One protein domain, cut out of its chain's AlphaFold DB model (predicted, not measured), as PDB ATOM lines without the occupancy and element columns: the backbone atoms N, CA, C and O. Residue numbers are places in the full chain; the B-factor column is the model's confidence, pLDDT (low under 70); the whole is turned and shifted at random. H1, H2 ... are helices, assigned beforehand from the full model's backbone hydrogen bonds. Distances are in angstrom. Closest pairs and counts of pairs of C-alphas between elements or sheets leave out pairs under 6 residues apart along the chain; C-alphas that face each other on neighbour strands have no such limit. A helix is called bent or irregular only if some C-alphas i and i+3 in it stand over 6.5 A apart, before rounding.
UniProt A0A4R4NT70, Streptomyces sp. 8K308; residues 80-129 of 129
ATOM      1  N   LEU A  80      14.154 -32.231 -21.051       92.75
ATOM      2  CA  LEU A  80      14.973 -31.693 -19.954       92.75
ATOM      3  C   LEU A  80      14.168 -30.992 -18.843       92.75
ATOM      4  O   LEU A  80      14.695 -30.720 -17.761       92.75
ATOM      5  N   GLY A  81      12.911 -30.632 -19.112       95.06
ATOM      6  CA  GLY A  81      12.060 -29.908 -18.170       95.06
ATOM      7  C   GLY A  81      12.728 -28.635 -17.634       95.06
ATOM      8  O   GLY A  81      13.230 -27.799 -18.389       95.06
ATOM      9  N   SER A  82      12.757 -28.482 -16.308       96.69
ATOM     10  CA  SER A  82      13.319 -27.295 -15.651       96.69
ATOM     11  C   SER A  82      14.814 -27.071 -15.895       96.69
ATOM     12  O   SER A  82      15.244 -25.924 -15.787       96.69
ATOM     13  N   ILE A  83      15.584 -28.092 -16.288       95.69
ATOM     14  CA  ILE A  83      17.011 -27.941 -16.627       95.69
ATOM     15  C   ILE A  83      17.193 -27.005 -17.835       95.69
ATOM     16  O   ILE A  83      18.182 -26.276 -17.912       95.69
ATOM     17  N   GLY A  84      16.198 -26.912 -18.728       96.06
ATOM     18  CA  GLY A  84      16.215 -25.973 -19.854       96.06
ATOM     19  C   GLY A  84      16.380 -24.503 -19.438       96.06
ATOM     20  O   GLY A  84      16.911 -23.703 -20.205       96.06
ATOM     21  N   LYS A  85      16.022 -24.140 -18.197       95.25
ATOM     22  CA  LYS A  85      16.221 -22.780 -17.666       95.25
ATOM     23  C   LYS A  85      17.694 -22.374 -17.651       95.25
ATOM     24  O   LYS A  85      17.995 -21.214 -17.919       95.25
ATOM     25  N   THR A  86      18.604 -23.312 -17.398       96.62
ATOM     26  CA  THR A  86      20.051 -23.055 -17.413       96.62
ATOM     27  C   THR A  86      20.535 -22.689 -18.817       96.62
ATOM     28  O   THR A  86      21.354 -21.782 -18.969       96.62
ATOM     29  N   LEU A  87      19.981 -23.322 -19.858       95.25
ATOM     30  CA  LEU A  87      20.289 -22.984 -21.252       95.25
ATOM     31  C   LEU A  87      19.816 -21.566 -21.583       95.25
ATOM     32  O   LEU A  87      20.589 -20.763 -22.105       95.25
ATOM     33  N   THR A  88      18.584 -21.222 -21.199       93.62
ATOM     34  CA  THR A  88      18.047 -19.867 -21.376       93.62
ATOM     35  C   THR A  88      18.875 -18.829 -20.618       93.62
ATOM     36  O   THR A  88      19.221 -17.795 -21.184       93.62
ATOM     37  N   ALA A  89      19.252 -19.100 -19.366       90.19
ATOM     38  CA  ALA A  89      20.101 -18.209 -18.575       90.19
ATOM     39  C   ALA A  89      21.470 -17.986 -19.237       90.19
ATOM     40  O   ALA A  89      21.931 -16.849 -19.332       90.19
ATOM     41  N   THR A  90      22.081 -19.048 -19.766       92.81
ATOM     42  CA  THR A  90      23.361 -18.976 -20.486       92.81
ATOM     43  C   THR A  90      23.236 -18.148 -21.767       92.81
ATOM     44  O   THR A  90      24.075 -17.285 -22.032       92.81
ATOM     45  N   ALA A  91      22.164 -18.344 -22.540       91.81
ATOM     46  CA  ALA A  91      21.890 -17.552 -23.738       91.81
ATOM     47  C   ALA A  91      21.703 -16.059 -23.407       91.81
ATOM     48  O   ALA A  91      22.266 -15.198 -24.083       91.81
ATOM     49  N   LEU A  92      20.979 -15.746 -22.327       87.88
ATOM     50  CA  LEU A  92      20.791 -14.374 -21.846       87.88
ATOM     51  C   LEU A  92      22.104 -13.736 -21.374       87.88
ATOM     52  O   LEU A  92      22.363 -12.570 -21.683       87.88
ATOM     53  N   ALA A  93      22.939 -14.487 -20.654       85.81
ATOM     54  CA  ALA A  93      24.255 -14.024 -20.227       85.81
ATOM     55  C   ALA A  93      25.136 -13.700 -21.443       85.81
ATOM     56  O   ALA A  93      25.699 -12.608 -21.526       85.81
ATOM     57  N   ARG A  94      25.168 -14.599 -22.435       89.69
ATOM     58  CA  ARG A  94      25.926 -14.410 -23.679       89.69
ATOM     59  C   ARG A  94      25.414 -13.233 -24.518       89.69
ATOM     60  O   ARG A  94      26.210 -12.568 -25.167       89.69
ATOM     61  N   ALA A  95      24.115 -12.941 -24.475       86.31
ATOM     62  CA  ALA A  95      23.513 -11.798 -25.162       86.31
ATOM     63  C   ALA A  95      23.700 -10.446 -24.433       86.31
ATOM     64  O   ALA A  95      23.215  -9.426 -24.918       86.31
ATOM     65  N   GLY A  96      24.378 -10.400 -23.276       74.12
ATOM     66  CA  GLY A  96      24.666  -9.141 -22.575       74.12
ATOM     67  C   GLY A  96      23.412  -8.441 -22.034       74.12
ATOM     68  O   GLY A  96      23.256  -7.227 -22.175       74.12
ATOM     69  N   CYS A  97      22.495  -9.199 -21.425       69.38
ATOM     70  CA  CYS A  97      21.120  -8.795 -21.098       69.38
ATOM     71  C   CYS A  97      20.933  -7.737 -19.980       69.38
ATOM     72  O   CYS A  97      20.101  -7.903 -19.084       69.38
ATOM     73  N   ARG A  98      21.604  -6.580 -20.068       66.62
ATOM     74  CA  ARG A  98      21.429  -5.436 -19.147       66.62
ATOM     75  C   ARG A  98      19.973  -4.956 -19.056       66.62
ATOM     76  O   ARG A  98      19.507  -4.597 -17.978       66.62
ATOM     77  N   ARG A  99      19.223  -4.979 -20.169       67.62
ATOM     78  CA  ARG A  99      17.790  -4.607 -20.200       67.62
ATOM     79  C   ARG A  99      16.906  -5.586 -19.434       67.62
ATOM     80  O   ARG A  99      15.967  -5.162 -18.769       67.62
ATOM     81  N   LEU A 100      17.191  -6.879 -19.541       68.50
ATOM     82  CA  LEU A 100      16.416  -7.933 -18.892       68.50
ATOM     83  C   LEU A 100      16.700  -7.953 -17.387       68.50
ATOM     84  O   LEU A 100      15.760  -8.026 -16.603       68.50
ATOM     85  N   HIS A 101      17.958  -7.737 -16.994       71.75
ATOM     86  CA  HIS A 101      18.337  -7.500 -15.601       71.75
ATOM     87  C   HIS A 101      17.601  -6.286 -15.004       71.75
ATOM     88  O   HIS A 101      16.887  -6.441 -14.017       71.75
ATOM     89  N   ARG A 102      17.626  -5.118 -15.670       69.44
ATOM     90  CA  ARG A 102      16.855  -3.934 -15.231       69.44
ATOM     91  C   ARG A 102      15.340  -4.168 -15.186       69.44
ATOM     92  O   ARG A 102      14.651  -3.574 -14.363       69.44
ATOM     93  N   ARG A 103      14.791  -5.000 -16.079       74.25
ATOM     94  CA  ARG A 103      13.359  -5.345 -16.082       74.25
ATOM     95  C   ARG A 103      12.987  -6.218 -14.882       74.25
ATOM     96  O   ARG A 103      11.896  -6.041 -14.344       74.25
ATOM     97  N   TYR A 104      13.858  -7.146 -14.489       70.00
ATOM     98  CA  TYR A 104      13.655  -7.958 -13.291       70.00
ATOM     99  C   TYR A 104      13.814  -7.136 -12.012       70.00
ATOM    100  O   TYR A 104      12.950  -7.253 -11.150       70.00
ATOM    101  N   GLU A 105      14.807  -6.247 -11.942       71.62
ATOM    102  CA  GLU A 105      14.943  -5.268 -10.850       71.62
ATOM    103  C   GLU A 105      13.661  -4.443 -10.681       71.62
ATOM    104  O   GLU A 105      13.025  -4.503  -9.636       71.62
ATOM    105  N   ARG A 106      13.154  -3.818 -11.756       76.00
ATOM    106  CA  ARG A 106      11.893  -3.053 -11.693       76.00
ATOM    107  C   ARG A 106      10.686  -3.868 -11.241       76.00
ATOM    108  O   ARG A 106       9.747  -3.309 -10.677       76.00
ATOM    109  N   LYS A 107      10.643  -5.165 -11.554       74.88
ATOM    110  CA  LYS A 107       9.570  -6.052 -11.081       74.88
ATOM    111  C   LYS A 107       9.725  -6.360  -9.593       74.88
ATOM    112  O   LYS A 107       8.712  -6.401  -8.901       74.88
ATOM    113  N   ALA A 108      10.952  -6.564  -9.122       77.94
ATOM    114  CA  ALA A 108      11.238  -6.754  -7.705       77.94
ATOM    115  C   ALA A 108      10.876  -5.497  -6.897       77.94
ATOM    116  O   ALA A 108      10.211  -5.624  -5.873       77.94
ATOM    117  N   ASP A 109      11.180  -4.303  -7.414       83.25
ATOM    118  CA  ASP A 109      10.818  -3.030  -6.778       83.25
ATOM    119  C   ASP A 109       9.301  -2.876  -6.602       83.25
ATOM    120  O   ASP A 109       8.834  -2.461  -5.545       83.25
ATOM    121  N   HIS A 110       8.507  -3.260  -7.610       82.19
ATOM    122  CA  HIS A 110       7.042  -3.225  -7.506       82.19
ATOM    123  C   HIS A 110       6.512  -4.180  -6.433       82.19
ATOM    124  O   HIS A 110       5.580  -3.833  -5.708       82.19
ATOM    125  N   PHE A 111       7.101  -5.373  -6.322       83.06
ATOM    126  CA  PHE A 111       6.737  -6.321  -5.271       83.06
ATOM    127  C   PHE A 111       7.090  -5.778  -3.886       83.06
ATOM    128  O   PHE A 111       6.240  -5.782  -3.001       83.06
ATOM    129  N   LEU A 112       8.301  -5.245  -3.721       86.56
ATOM    130  CA  LEU A 112       8.759  -4.627  -2.476       86.56
ATOM    131  C   LEU A 112       7.878  -3.448  -2.055       86.56
ATOM    132  O   LEU A 112       7.477  -3.369  -0.894       86.56
ATOM    133  N   ALA A 113       7.515  -2.571  -2.993       89.25
ATOM    134  CA  ALA A 113       6.619  -1.450  -2.729       89.25
ATOM    135  C   ALA A 113       5.236  -1.927  -2.254       89.25
ATOM    136  O   ALA A 113       4.718  -1.430  -1.253       89.25
ATOM    137  N   PHE A 114       4.660  -2.933  -2.918       89.00
ATOM    138  CA  PHE A 114       3.381  -3.515  -2.512       89.00
ATOM    139  C   PHE A 114       3.451  -4.140  -1.111       89.00
ATOM    140  O   PHE A 114       2.595  -3.871  -0.266       89.00
ATOM    141  N   THR A 115       4.494  -4.931  -0.832       91.44
ATOM    142  CA  THR A 115       4.705  -5.543   0.486       91.44
ATOM    143  C   THR A 115       4.881  -4.487   1.576       91.44
ATOM    144  O   THR A 115       4.308  -4.637   2.653       91.44
ATOM    145  N   SER A 116       5.601  -3.394   1.298       92.94
ATOM    146  CA  SER A 116       5.766  -2.283   2.240       92.94
ATOM    147  C   SER A 116       4.430  -1.622   2.579       92.94
ATOM    148  O   SER A 116       4.148  -1.411   3.754       92.94
ATOM    149  N   ILE A 117       3.585  -1.331   1.584       94.25
ATOM    150  CA  ILE A 117       2.265  -0.719   1.805       94.25
ATOM    151  C   ILE A 117       1.369  -1.646   2.632       94.25
ATOM    152  O   ILE A 117       0.744  -1.210   3.602       94.25
ATOM    153  N   ALA A 118       1.325  -2.933   2.280       94.69
ATOM    154  CA  ALA A 118       0.537  -3.927   3.001       94.69
ATOM    155  C   ALA A 118       1.001  -4.071   4.459       94.69
ATOM    156  O   ALA A 118       0.171  -4.111   5.369       94.69
ATOM    157  N   CYS A 119       2.317  -4.095   4.692       93.81
ATOM    158  CA  CYS A 119       2.897  -4.157   6.031       93.81
ATOM    159  C   CYS A 119       2.482  -2.940   6.872       93.81
ATOM    160  O   CYS A 119       1.949  -3.114   7.968       93.81
ATOM    161  N   THR A 120       2.594  -1.722   6.324       95.75
ATOM    162  CA  THR A 120       2.151  -0.486   6.992       95.75
ATOM    163  C   THR A 120       0.667  -0.531   7.362       95.75
ATOM    164  O   THR A 120       0.303  -0.211   8.494       95.75
ATOM    165  N   PHE A 121      -0.198  -0.988   6.449       94.38
ATOM    166  CA  PHE A 121      -1.636  -1.116   6.710       94.38
ATOM    167  C   PHE A 121      -1.946  -2.118   7.828       94.38
ATOM    168  O   PHE A 121      -2.794  -1.858   8.682       94.38
ATOM    169  N   ILE A 122      -1.260  -3.264   7.843       94.75
ATOM    170  CA  ILE A 122      -1.432  -4.286   8.882       94.75
ATOM    171  C   ILE A 122      -0.979  -3.745  10.243       94.75
ATOM    172  O   ILE A 122      -1.699  -3.917  11.226       94.75
ATOM    173  N   CYS A 123       0.173  -3.072  10.305       93.50
ATOM    174  CA  CYS A 123       0.684  -2.459  11.531       93.50
ATOM    175  C   CYS A 123      -0.278  -1.397  12.075       93.50
ATOM    176  O   CYS A 123      -0.617  -1.442  13.254       93.50
ATOM    177  N   TYR A 124      -0.793  -0.507  11.223       92.19
ATOM    178  CA  TYR A 124      -1.757   0.513  11.640       92.19
ATOM    179  C   TYR A 124      -3.038  -0.109  12.209       92.19
ATOM    180  O   TYR A 124      -3.441   0.225  13.319       92.19
ATOM    181  N   ARG A 125      -3.623  -1.102  11.520       91.31
ATOM    182  CA  ARG A 125      -4.831  -1.797  12.007       91.31
ATOM    183  C   ARG A 125      -4.626  -2.545  13.327       91.31
ATOM    184  O   ARG A 125      -5.613  -2.800  14.011       91.31
ATOM    185  N   ARG A 126      -3.391  -2.938  13.658       90.50
ATOM    186  CA  ARG A 126      -3.047  -3.554  14.950       90.50
ATOM    187  C   ARG A 126      -2.856  -2.536  16.070       90.50
ATOM    188  O   ARG A 126      -3.011  -2.917  17.216       90.50
ATOM    189  N   LEU A 127      -2.494  -1.295  15.745       89.69
ATOM    190  CA  LEU A 127      -2.296  -0.219  16.722       89.69
ATOM    191  C   LEU A 127      -3.588   0.553  17.015       89.69
ATOM    192  O   LEU A 127      -3.716   1.146  18.078       89.69
ATOM    193  N   THR A 128      -4.535   0.568  16.074       81.19
ATOM    194  CA  THR A 128      -5.852   1.209  16.235       81.19
ATOM    195  C   THR A 128      -6.944   0.253  16.725       81.19
ATOM    196  O   THR A 128      -8.122   0.607  16.697       81.19
ATOM    197  N   LYS A 129      -6.578  -0.976  17.087       55.50
ATOM    198  CA  LYS A 129      -7.414  -1.938  17.809       55.50
ATOM    199  C   LYS A 129      -6.875  -2.059  19.221       55.50
ATOM    200  O   LYS A 129      -7.717  -2.225  20.124       55.50
TER     201      LYS A 129
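Overview. This is residues 80 to 129 of the 129 residues of a protein of Streptomyces sp. 8K308 (UniProt A0A4R4NT70). Two helices make an open L: a short arm, H1, of 14 residues, and a long arm, H2, of 30 residues, joined end to end at the corner by a tight link. The two arms do not fold back on each other, and H2 makes the longest axis. The printed part has 50 residues with two named helices, H1 then H2, and no named strand; the class is all helix. It is extended, with a radius of gyration of the C-alphas of 18.3 A and spans of 54 by 26 by 7 A.

Arrangement. H1, residues 81 to 94, comes first, and a tight link of 3 residues joins it to H2, residues 98 to 127. H1 and H2 are apart, but only just: their closest C-alphas are 8.3 A from each other. Residues 80 to 88, of which 81 to 88 belong to H1, stand free. Residues 102 to 129, of which 102 to 127 belong to H2, stand free too. Each O i to N i+4 pair in H2 is within hydrogen-bond range, and in H1 7 of 10 are. Neither helix is bent.

Along the chain. H1 begins at C-alpha 81, at (12.060, -29.908, -18.170), and ends at C-alpha 94, at (25.926, -14.410, -23.679), 21.5 A from first to last C-alpha. H2 begins at C-alpha 98, at (21.429, -5.436, -19.147), and ends at C-alpha 127, at (-2.296, -0.219, 16.722), 43.3 A from first to last C-alpha.

Size, cuts and confidence. The two C-alphas farthest apart are those of Arg 94 and Lys 129, at 54.7 A. The printed part has no cut and ends at Lys 129, the chain's last residue. The mean pLDDT of the printed part is 85.5; residues 97 to 100, residue 102 and residue 129 are under 70.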